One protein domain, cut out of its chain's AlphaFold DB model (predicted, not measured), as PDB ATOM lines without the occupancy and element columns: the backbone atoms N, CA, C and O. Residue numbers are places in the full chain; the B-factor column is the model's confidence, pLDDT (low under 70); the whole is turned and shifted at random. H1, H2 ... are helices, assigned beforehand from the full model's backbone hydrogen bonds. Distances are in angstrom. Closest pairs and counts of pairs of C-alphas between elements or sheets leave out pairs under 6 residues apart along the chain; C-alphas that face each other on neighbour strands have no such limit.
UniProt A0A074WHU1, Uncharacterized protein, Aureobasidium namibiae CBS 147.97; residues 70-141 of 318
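What this domain is: This is residues 70 to 141 of the 318 residues of an uncharacterized protein of Aureobasidium namibiae CBS 147.97 (UniProt A0A074WHU1). Reading from residue 70, you meet two helix pairs joined end to end in an elongated, loosely built shape: a helical hairpin of H1 and H2, then short H3 crossed steeply by long H4. Neither helix of one pair touches a helix of the other, and residues 84 to 89 stick out at one end. The printed part has 72 residues with four named helices in the order H1, H2, H3, H4 and no named strand; its class is all helix. It is loose, with a radius of gyration of the C-alphas of 14.3 A and spans of 46 by 26 by 16 A.

Where its parts are: Find C-alpha 70 at (-32.656, -17.420, 24.112), where H1 begins; it runs through residues 70 to 78, 12.3 A long. H2 takes residues 88 to 105, starting from C-alpha 88 at (-13.172, -24.776, 10.373) and covering 25.5 A. H3 holds residues 108 to 114, 10.0 A. H4, residues 123 to 141, spans 26.5 A and ends at C-alpha 141, (-46.993, -3.532, 19.573).

How they stand to each other: Look first at the hairpin: H1 touches residues 95 to 102 of H2 alone, with the closest C-alphas, those of Leu 77 and Lys 98, 6.2 A apart. They run opposite ways at a shallow tilt of 29 degrees. A tight link leads to H3, yet H2 and H3 are apart. H3 touches residues 129 to 133 of H4 alone; the closest C-alphas, of Tyr 110 and Leu 133, are 7.4 A apart. Their tilt is steep, 58 degrees, opposite ways. H2 and H4 are apart, as is H1 from both H3 and H4. In H1, H2 and H4 every O i to N i+4 pair is within hydrogen-bond range; in H3, 2 of 3 are.

The domain as a whole: The C-alphas of Lys 85 and Val 140, the two farthest apart, are 47.1 A apart. The printed part has no cut, and no link is long. Mean pLDDT of the printed part is 81.2; look for values under 70 at residues 104 to 109 and residue 111.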
ATOM      1  N   ALA A  70     -32.931 -18.408  25.149       74.25
ATOM      2  CA  ALA A  70     -32.656 -17.420  24.112       74.25
ATOM      3  C   ALA A  70     -31.424 -16.577  24.461       74.25
ATOM      4  O   ALA A  70     -30.479 -16.519  23.680       74.25
ATOM      5  N   THR A  71     -31.387 -16.001  25.664       77.44
ATOM      6  CA  THR A  71     -30.240 -15.217  26.140       77.44
ATOM      7  C   THR A  71     -28.961 -16.052  26.160       77.44
ATOM      8  O   THR A  71     -27.944 -15.616  25.638       77.44
ATOM      9  N   ARG A  72     -29.006 -17.286  26.680       84.06
ATOM     10  CA  ARG A  72     -27.858 -18.201  26.707       84.06
ATOM     11  C   ARG A  72     -27.400 -18.597  25.310       84.06
ATOM     12  O   ARG A  72     -26.200 -18.722  25.101       84.06
ATOM     13  N   ALA A  73     -28.316 -18.805  24.367       82.75
ATOM     14  CA  ALA A  73     -27.969 -19.092  22.980       82.75
ATOM     15  C   ALA A  73     -27.258 -17.902  22.328       82.75
ATOM     16  O   ALA A  73     -26.189 -18.090  21.758       82.75
ATOM     17  N   TRP A  74     -27.778 -16.685  22.512       81.50
ATOM     18  CA  TRP A  74     -27.130 -15.452  22.062       81.50
ATOM     19  C   TRP A  74     -25.746 -15.258  22.678       81.50
ATOM     20  O   TRP A  74     -24.778 -15.012  21.966       81.50
ATOM     21  N   THR A  75     -25.616 -15.430  23.996       86.50
ATOM     22  CA  THR A  75     -24.320 -15.355  24.676       86.50
ATOM     23  C   THR A  75     -23.350 -16.415  24.154       86.50
ATOM     24  O   THR A  75     -22.183 -16.111  23.934       86.50
ATOM     25  N   LYS A  76     -23.814 -17.649  23.919       89.81
ATOM     26  CA  LYS A  76     -22.986 -18.720  23.345       89.81
ATOM     27  C   LYS A  76     -22.541 -18.401  21.923       89.81
ATOM     28  O   LYS A  76     -21.388 -18.665  21.620       89.81
ATOM     29  N   LEU A  77     -23.419 -17.841  21.089       89.25
ATOM     30  CA  LEU A  77     -23.078 -17.432  19.727       89.25
ATOM     31  C   LEU A  77     -22.031 -16.310  19.740       89.25
ATOM     32  O   LEU A  77     -21.006 -16.427  19.084       89.25
ATOM     33  N   ASN A  78     -22.248 -15.261  20.539       87.88
ATOM     34  CA  ASN A  78     -21.331 -14.118  20.616       87.88
ATOM     35  C   ASN A  78     -19.954 -14.492  21.177       87.88
ATOM     36  O   ASN A  78     -18.949 -13.876  20.830       87.88
ATOM     37  N   ASN A  79     -19.907 -15.494  22.054       92.81
ATOM     38  CA  ASN A  79     -18.666 -16.002  22.628       92.81
ATOM     39  C   ASN A  79     -18.063 -17.157  21.817       92.81
ATOM     40  O   ASN A  79     -17.030 -17.694  22.222       92.81
ATOM     41  N   LEU A  80     -18.692 -17.566  20.710       94.12
ATOM     42  CA  LEU A  80     -18.188 -18.640  19.871       94.12
ATOM     43  C   LEU A  80     -16.930 -18.148  19.151       94.12
ATOM     44  O   LEU A  80     -16.962 -17.185  18.388       94.12
ATOM     45  N   LYS A  81     -15.807 -18.811  19.414       93.50
ATOM     46  CA  LYS A  81     -14.528 -18.570  18.747       93.50
ATOM     47  C   LYS A  81     -13.976 -19.909  18.293       93.50
ATOM     48  O   LYS A  81     -14.089 -20.882  19.038       93.50
ATOM     49  N   GLN A  82     -13.387 -19.942  17.103       96.12
ATOM     50  CA  GLN A  82     -12.722 -21.138  16.608       96.12
ATOM     51  C   GLN A  82     -11.557 -21.485  17.538       96.12
ATOM     52  O   GLN A  82     -10.710 -20.638  17.836       96.12
ATOM     53  N   GLY A  83     -11.539 -22.719  18.038       94.88
ATOM     54  CA  GLY A  83     -10.445 -23.200  18.872       94.88
ATOM     55  C   GLY A  83      -9.133 -23.333  18.083       94.88
ATOM     56  O   GLY A  83      -9.158 -23.611  16.888       94.88
ATOM     57  N   PRO A  84      -7.960 -23.235  18.738       94.75
ATOM     58  CA  PRO A  84      -6.657 -23.302  18.063       94.75
ATOM     59  C   PRO A  84      -6.357 -24.656  17.395       94.75
ATOM     60  O   PRO A  84      -5.440 -24.751  16.589       94.75
ATOM     61  N   LYS A  85      -7.102 -25.711  17.749       96.25
ATOM     62  CA  LYS A  85      -6.994 -27.061  17.168       96.25
ATOM     63  C   LYS A  85      -8.301 -27.533  16.523       96.25
ATOM     64  O   LYS A  85      -8.439 -28.710  16.216       96.25
ATOM     65  N   GLU A  86      -9.286 -26.649  16.396       96.00
ATOM     66  CA  GLU A  86     -10.598 -26.980  15.848       96.00
ATOM     67  C   GLU A  86     -10.605 -26.750  14.335       96.00
ATOM     68  O   GLU A  86     -10.189 -25.687  13.861       96.00
ATOM     69  N   SER A  87     -11.084 -27.740  13.576       97.44
ATOM     70  CA  SER A  87     -11.259 -27.575  12.135       97.44
ATOM     71  C   SER A  87     -12.319 -26.506  11.852       97.44
ATOM     72  O   SER A  87     -13.272 -26.335  12.617       97.44
ATOM     73  N   PHE A  88     -12.174 -25.778  10.745       91.25
ATOM     74  CA  PHE A  88     -13.172 -24.776  10.373       91.25
ATOM     75  C   PHE A  88     -14.557 -25.407  10.167       91.25
ATOM     76  O   PHE A  88     -15.552 -24.825  10.582       91.25
ATOM     77  N   ALA A  89     -14.618 -26.618   9.602       93.00
ATOM     78  CA  ALA A  89     -15.870 -27.342   9.390       93.00
ATOM     79  C   ALA A  89     -16.608 -27.627  10.710       93.00
ATOM     80  O   ALA A  89     -17.807 -27.369  10.810       93.00
ATOM     81  N   ASP A  90     -15.895 -28.077  11.748       95.25
ATOM     82  CA  ASP A  90     -16.493 -28.340  13.063       95.25
ATOM     83  C   ASP A  90     -16.972 -27.053  13.743       95.25
ATOM     84  O   ASP A  90     -18.053 -27.013  14.341       95.25
ATOM     85  N   PHE A  91     -16.180 -25.984  13.635       94.75
ATOM     86  CA  PHE A  91     -16.561 -24.666  14.136       94.75
ATOM     87  C   PHE A  91     -17.807 -24.138  13.419       94.75
ATOM     88  O   PHE A  91     -18.742 -23.662  14.067       94.75
ATOM     89  N   PHE A  92     -17.841 -24.244  12.091       88.62
ATOM     90  CA  PHE A  92     -18.945 -23.764  11.271       88.62
ATOM     91  C   PHE A  92     -20.226 -24.552  11.548       88.62
ATOM     92  O   PHE A  92     -21.266 -23.943  11.773       88.62
ATOM     93  N   ALA A  93     -20.146 -25.876  11.698       90.38
ATOM     94  CA  ALA A  93     -21.287 -26.694  12.107       90.38
ATOM     95  C   ALA A  93     -21.851 -26.260  13.476       90.38
ATOM     96  O   ALA A  93     -23.067 -26.177  13.664       90.38
ATOM     97  N   LYS A  94     -20.985 -25.918  14.444       90.62
ATOM     98  CA  LYS A  94     -21.422 -25.356  15.737       90.62
ATOM     99  C   LYS A  94     -22.053 -23.977  15.577       90.62
ATOM    100  O   LYS A  94     -23.027 -23.676  16.269       90.62
ATOM    101  N   TYR A  95     -21.502 -23.136  14.708       90.31
ATOM    102  CA  TYR A  95     -22.056 -21.822  14.407       90.31
ATOM    103  C   TYR A  95     -23.453 -21.944  13.790       90.31
ATOM    104  O   TYR A  95     -24.392 -21.342  14.311       90.31
ATOM    105  N   GLU A  96     -23.619 -22.787  12.771       86.38
ATOM    106  CA  GLU A  96     -24.902 -23.073  12.128       86.38
ATOM    107  C   GLU A  96     -25.926 -23.623  13.119       86.38
ATOM    108  O   GLU A  96     -27.050 -23.136  13.163       86.38
ATOM    109  N   GLU A  97     -25.549 -24.567  13.984       84.94
ATOM    110  CA  GLU A  97     -26.452 -25.108  15.006       84.94
ATOM    111  C   GLU A  97     -26.983 -24.001  15.940       84.94
ATOM    112  O   GLU A  97     -28.162 -23.981  16.313       84.94
ATOM    113  N   LYS A  98     -26.120 -23.054  16.333       83.88
ATOM    114  CA  LYS A  98     -26.503 -21.931  17.203       83.88
ATOM    115  C   LYS A  98     -27.294 -20.862  16.450       83.88
ATOM    116  O   LYS A  98     -28.231 -20.305  17.025       83.88
ATOM    117  N   MET A  99     -26.970 -20.619  15.183       81.94
ATOM    118  CA  MET A  99     -27.706 -19.710  14.304       81.94
ATOM    119  C   MET A  99     -29.095 -20.237  13.971       81.94
ATOM    120  O   MET A  99     -30.058 -19.491  14.097       81.94
ATOM    121  N   ALA A 100     -29.229 -21.519  13.639       78.19
ATOM    122  CA  ALA A 100     -30.507 -22.162  13.364       78.19
ATOM    123  C   ALA A 100     -31.463 -22.027  14.552       78.19
ATOM    124  O   ALA A 100     -32.635 -21.735  14.364       78.19
ATOM    125  N   TYR A 101     -30.966 -22.151  15.787       72.94
ATOM    126  CA  TYR A 101     -31.784 -21.911  16.978       72.94
ATOM    127  C   TYR A 101     -32.273 -20.456  17.090       72.94
ATOM    128  O   TYR A 101     -33.403 -20.210  17.511       72.94
ATOM    129  N   ILE A 102     -31.427 -19.483  16.743       76.12
ATOM    130  CA  ILE A 102     -31.795 -18.062  16.758       76.12
ATOM    131  C   ILE A 102     -32.774 -17.746  15.621       76.12
ATOM    132  O   ILE A 102     -33.730 -17.015  15.851       76.12
ATOM    133  N   LEU A 103     -32.581 -18.337  14.441       72.38
ATOM    134  CA  LEU A 103     -33.450 -18.194  13.269       72.38
ATOM    135  C   LEU A 103     -34.814 -18.866  13.468       72.38
ATOM    136  O   LEU A 103     -35.828 -18.255  13.166       72.38
ATOM    137  N   ASP A 104     -34.868 -20.053  14.070       68.38
ATOM    138  CA  ASP A 104     -36.114 -20.747  14.443       68.38
ATOM    139  C   ASP A 104     -36.929 -19.957  15.486       68.38
ATOM    140  O   ASP A 104     -38.156 -20.036  15.557       68.38
ATOM    141  N   LYS A 105     -36.246 -19.146  16.307       63.34
ATOM    142  CA  LYS A 105     -36.871 -18.251  17.293       63.34
ATOM    143  C   LYS A 105     -37.059 -16.818  16.815       63.34
ATOM    144  O   LYS A 105     -37.768 -16.070  17.495       63.34
ATOM    145  N   LEU A 106     -36.499 -16.430  15.668       62.78
ATOM    146  CA  LEU A 106     -36.944 -15.239  14.960       62.78
ATOM    147  C   LEU A 106     -38.386 -15.539  14.565       62.78
ATOM    148  O   LEU A 106     -38.654 -16.354  13.693       62.78
ATOM    149  N   SER A 107     -39.311 -14.969  15.343       59.62
ATOM    150  CA  SER A 107     -40.742 -15.272  15.287       59.62
ATOM    151  C   SER A 107     -41.259 -15.374  13.850       59.62
ATOM    152  O   SER A 107     -40.753 -14.680  12.974       59.62
ATOM    153  N   ALA A 108     -42.336 -16.125  13.599       63.16
ATOM    154  CA  ALA A 108     -43.004 -16.140  12.288       63.16
ATOM    155  C   ALA A 108     -43.288 -14.723  11.725       63.16
ATOM    156  O   ALA A 108     -43.362 -14.528  10.510       63.16
ATOM    157  N   ARG A 109     -43.366 -13.701  12.600       62.94
ATOM    158  CA  ARG A 109     -43.448 -12.286  12.204       62.94
ATOM    159  C   ARG A 109     -42.249 -11.834  11.360       62.94
ATOM    160  O   ARG A 109     -42.434 -11.025  10.459       62.94
ATOM    161  N   TYR A 110     -41.051 -12.348  11.627       70.12
ATOM    162  CA  TYR A 110     -39.847 -12.118  10.831       70.12
ATOM    163  C   TYR A 110     -39.913 -12.807   9.480       70.12
ATOM    164  O   TYR A 110     -39.599 -12.163   8.494       70.12
ATOM    165  N   GLY A 111     -40.366 -14.062   9.410       68.38
ATOM    166  CA  GLY A 111     -40.396 -14.820   8.151       68.38
ATOM    167  C   GLY A 111     -41.157 -14.096   7.035       68.38
ATOM    168  O   GLY A 111     -40.655 -13.962   5.925       68.38
ATOM    169  N   SER A 112     -42.322 -13.525   7.356       70.56
ATOM    170  CA  SER A 112     -43.109 -12.735   6.391       70.56
ATOM    171  C   SER A 112     -42.484 -11.386   6.004       70.56
ATOM    172  O   SER A 112     -42.775 -10.874   4.930       70.56
ATOM    173  N   LYS A 113     -41.636 -10.799   6.860       74.31
ATOM    174  CA  LYS A 113     -41.041  -9.466   6.651       74.31
ATOM    175  C   LYS A 113     -39.574  -9.475   6.227       74.31
ATOM    176  O   LYS A 113     -39.060  -8.432   5.846       74.31
ATOM    177  N   LEU A 114     -38.897 -10.610   6.352       76.88
ATOM    178  CA  LEU A 114     -37.555 -10.837   5.817       76.88
ATOM    179  C   LEU A 114     -37.607 -11.110   4.313       76.88
ATOM    180  O   LEU A 114     -36.673 -10.751   3.612       76.88
ATOM    181  N   ASN A 115     -38.711 -11.678   3.820       71.06
ATOM    182  CA  ASN A 115     -38.943 -11.949   2.398       71.06
ATOM    183  C   ASN A 115     -39.580 -10.756   1.659       71.06
ATOM    184  O   ASN A 115     -40.385 -10.946   0.753       71.06
ATOM    185  N   ASP A 116     -39.272  -9.518   2.044       78.81
ATOM    186  CA  ASP A 116     -39.861  -8.310   1.449       78.81
ATOM    187  C   ASP A 116     -39.117  -7.807   0.200       78.81
ATOM    188  O   ASP A 116     -39.257  -6.649  -0.193       78.81
ATOM    189  N   GLY A 117     -38.330  -8.682  -0.433       81.31
ATOM    190  CA  GLY A 117     -37.531  -8.366  -1.618       81.31
ATOM    191  C   GLY A 117     -36.242  -7.604  -1.312       81.31
ATOM    192  O   GLY A 117     -35.600  -7.106  -2.234       81.31
ATOM    193  N   HIS A 118     -35.849  -7.485  -0.039       81.38
ATOM    194  CA  HIS A 118     -34.533  -6.961   0.301       81.38
ATOM    195  C   HIS A 118     -33.460  -8.023   0.106       81.38
ATOM    196  O   HIS A 118     -33.552  -9.115   0.663       81.38
ATOM    197  N   ASP A 119     -32.430  -7.669  -0.654       81.62
ATOM    198  CA  ASP A 119     -31.308  -8.557  -0.898       81.62
ATOM    199  C   ASP A 119     -30.453  -8.678   0.371       81.62
ATOM    200  O   ASP A 119     -30.042  -7.677   0.973       81.62
ATOM    201  N   ILE A 120     -30.246  -9.911   0.829       80.31
ATOM    202  CA  ILE A 120     -29.474 -10.218   2.035       80.31
ATOM    203  C   ILE A 120     -28.171 -10.859   1.573       80.31
ATOM    204  O   ILE A 120     -27.999 -12.073   1.604       80.31
ATOM    205  N   ASP A 121     -27.247 -10.002   1.149       82.00
ATOM    206  CA  ASP A 121     -25.934 -10.381   0.616       82.00
ATOM    207  C   ASP A 121     -24.942 -10.855   1.696       82.00
ATOM    208  O   ASP A 121     -23.918 -11.469   1.405       82.00
ATOM    209  N   SER A 122     -25.223 -10.555   2.967       76.81
ATOM    210  CA  SER A 122     -24.297 -10.791   4.066       76.81
ATOM    211  C   SER A 122     -24.999 -10.941   5.414       76.81
ATOM    212  O   SER A 122     -26.017 -10.309   5.716       76.81
ATOM    213  N   VAL A 123     -24.376 -11.711   6.313       70.94
ATOM    214  CA  VAL A 123     -24.830 -11.882   7.708       70.94
ATOM    215  C   VAL A 123     -24.948 -10.533   8.429       70.94
ATOM    216  O   VAL A 123     -25.836 -10.325   9.255       70.94
ATOM    217  N   LYS A 124     -24.085  -9.569   8.094       75.38
ATOM    218  CA  LYS A 124     -24.124  -8.220   8.673       75.38
ATOM    219  C   LYS A 124     -25.375  -7.449   8.238       75.38
ATOM    220  O   LYS A 124     -25.941  -6.723   9.059       75.38
ATOM    221  N   VAL A 125     -25.809  -7.604   6.986       78.94
ATOM    222  CA  VAL A 125     -27.062  -7.027   6.475       78.94
ATOM    223  C   VAL A 125     -28.266  -7.716   7.111       78.94
ATOM    224  O   VAL A 125     -29.148  -7.012   7.604       78.94
ATOM    225  N   LEU A 126     -28.249  -9.047   7.245       79.50
ATOM    226  CA  LEU A 126     -29.290  -9.798   7.957       79.50
ATOM    227  C   LEU A 126     -29.468  -9.297   9.397       79.50
ATOM    228  O   LEU A 126     -30.577  -8.970   9.813       79.50
ATOM    229  N   ILE A 127     -28.372  -9.170  10.150       76.56
ATOM    230  CA  ILE A 127     -28.406  -8.694  11.540       76.56
ATOM    231  C   ILE A 127     -28.976  -7.272  11.610       76.56
ATOM    232  O   ILE A 127     -29.884  -7.010  12.400       76.56
ATOM    233  N   LYS A 128     -28.490  -6.349  10.766       81.88
ATOM    234  CA  LYS A 128     -29.026  -4.976  10.695       81.88
ATOM    235  C   LYS A 128     -30.517  -4.968  10.367       81.88
ATOM    236  O   LYS A 128     -31.261  -4.173  10.944       81.88
ATOM    237  N   ARG A 129     -30.956  -5.848   9.464       83.94
ATOM    238  CA  ARG A 129     -32.359  -5.969   9.073       83.94
ATOM    239  C   ARG A 129     -33.218  -6.473  10.224       83.94
ATOM    240  O   ARG A 129     -34.244  -5.859  10.501       83.94
ATOM    241  N   CYS A 130     -32.776  -7.505  10.940       80.44
ATOM    242  CA  CYS A 130     -33.462  -8.003  12.131       80.44
ATOM    243  C   CYS A 130     -33.637  -6.898  13.184       80.44
ATOM    244  O   CYS A 130     -34.749  -6.701  13.661       80.44
ATOM    245  N   TYR A 131     -32.601  -6.093  13.453       79.94
ATOM    246  CA  TYR A 131     -32.716  -4.947  14.367       79.94
ATOM    247  C   TYR A 131     -33.715  -3.879  13.887       79.94
ATOM    248  O   TYR A 131     -34.453  -3.308  14.693       79.94
ATOM    249  N   ALA A 132     -33.761  -3.594  12.582       83.25
ATOM    250  CA  ALA A 132     -34.729  -2.653  12.018       83.25
ATOM    251  C   ALA A 132     -36.172  -3.178  12.129       83.25
ATOM    252  O   ALA A 132     -37.091  -2.416  12.445       83.25
ATOM    253  N   LEU A 133     -36.367  -4.481  11.912       84.62
ATOM    254  CA  LEU A 133     -37.652  -5.154  12.074       84.62
ATOM    255  C   LEU A 133     -38.100  -5.177  13.541       84.62
ATOM    256  O   LEU A 133     -39.248  -4.824  13.802       84.62
ATOM    257  N   ASP A 134     -37.204  -5.467  14.489       79.19
ATOM    258  CA  ASP A 134     -37.457  -5.362  15.936       79.19
ATOM    259  C   ASP A 134     -37.969  -3.965  16.312       79.19
ATOM    260  O   ASP A 134     -38.989  -3.820  16.990       79.19
ATOM    261  N   ALA A 135     -37.308  -2.911  15.818       78.81
ATOM    262  CA  ALA A 135     -37.737  -1.534  16.052       78.81
ATOM    263  C   ALA A 135     -39.122  -1.241  15.443       78.81
ATOM    264  O   ALA A 135     -39.904  -0.479  16.014       78.81
ATOM    265  N   GLY A 136     -39.438  -1.848  14.297       81.50
ATOM    266  CA  GLY A 136     -40.759  -1.778  13.675       81.50
ATOM    267  C   GLY A 136     -41.833  -2.496  14.493       81.50
ATOM    268  O   GLY A 136     -42.906  -1.934  14.716       81.50
ATOM    269  N   PHE A 137     -41.548  -3.702  14.987       81.31
ATOM    270  CA  PHE A 137     -42.468  -4.462  15.833       81.31
ATOM    271  C   PHE A 137     -42.735  -3.755  17.158       81.31
ATOM    272  O   PHE A 137     -43.896  -3.594  17.519       81.31
ATOM    273  N   ALA A 138     -41.703  -3.218  17.811       75.44
ATOM    274  CA  ALA A 138     -41.858  -2.451  19.045       75.44
ATOM    275  C   ALA A 138     -42.803  -1.246  18.877       75.44
ATOM    276  O   ALA A 138     -43.578  -0.939  19.784       75.44
ATOM    277  N   ARG A 139     -42.787  -0.587  17.708       73.19
ATOM    278  CA  ARG A 139     -43.750   0.479  17.386       73.19
ATOM    279  C   ARG A 139     -45.160  -0.082  17.247       73.19
ATOM    280  O   ARG A 139     -46.056   0.409  17.923       73.19
ATOM    281  N   VAL A 140     -45.361  -1.110  16.425       76.00
ATOM    282  CA  VAL A 140     -46.690  -1.708  16.193       76.00
ATOM    283  C   VAL A 140     -47.306  -2.234  17.495       76.00
ATOM    284  O   VAL A 140     -48.442  -1.883  17.811       76.00
ATOM    285  N   ASP A 141     -46.539  -2.976  18.294       73.81
ATOM    286  CA  ASP A 141     -46.993  -3.532  19.573       73.81
ATOM    287  C   ASP A 141     -47.352  -2.421  20.586       73.81
ATOM    288  O   ASP A 141     -48.251  -2.588  21.417       73.81
TER     289      ASP A 141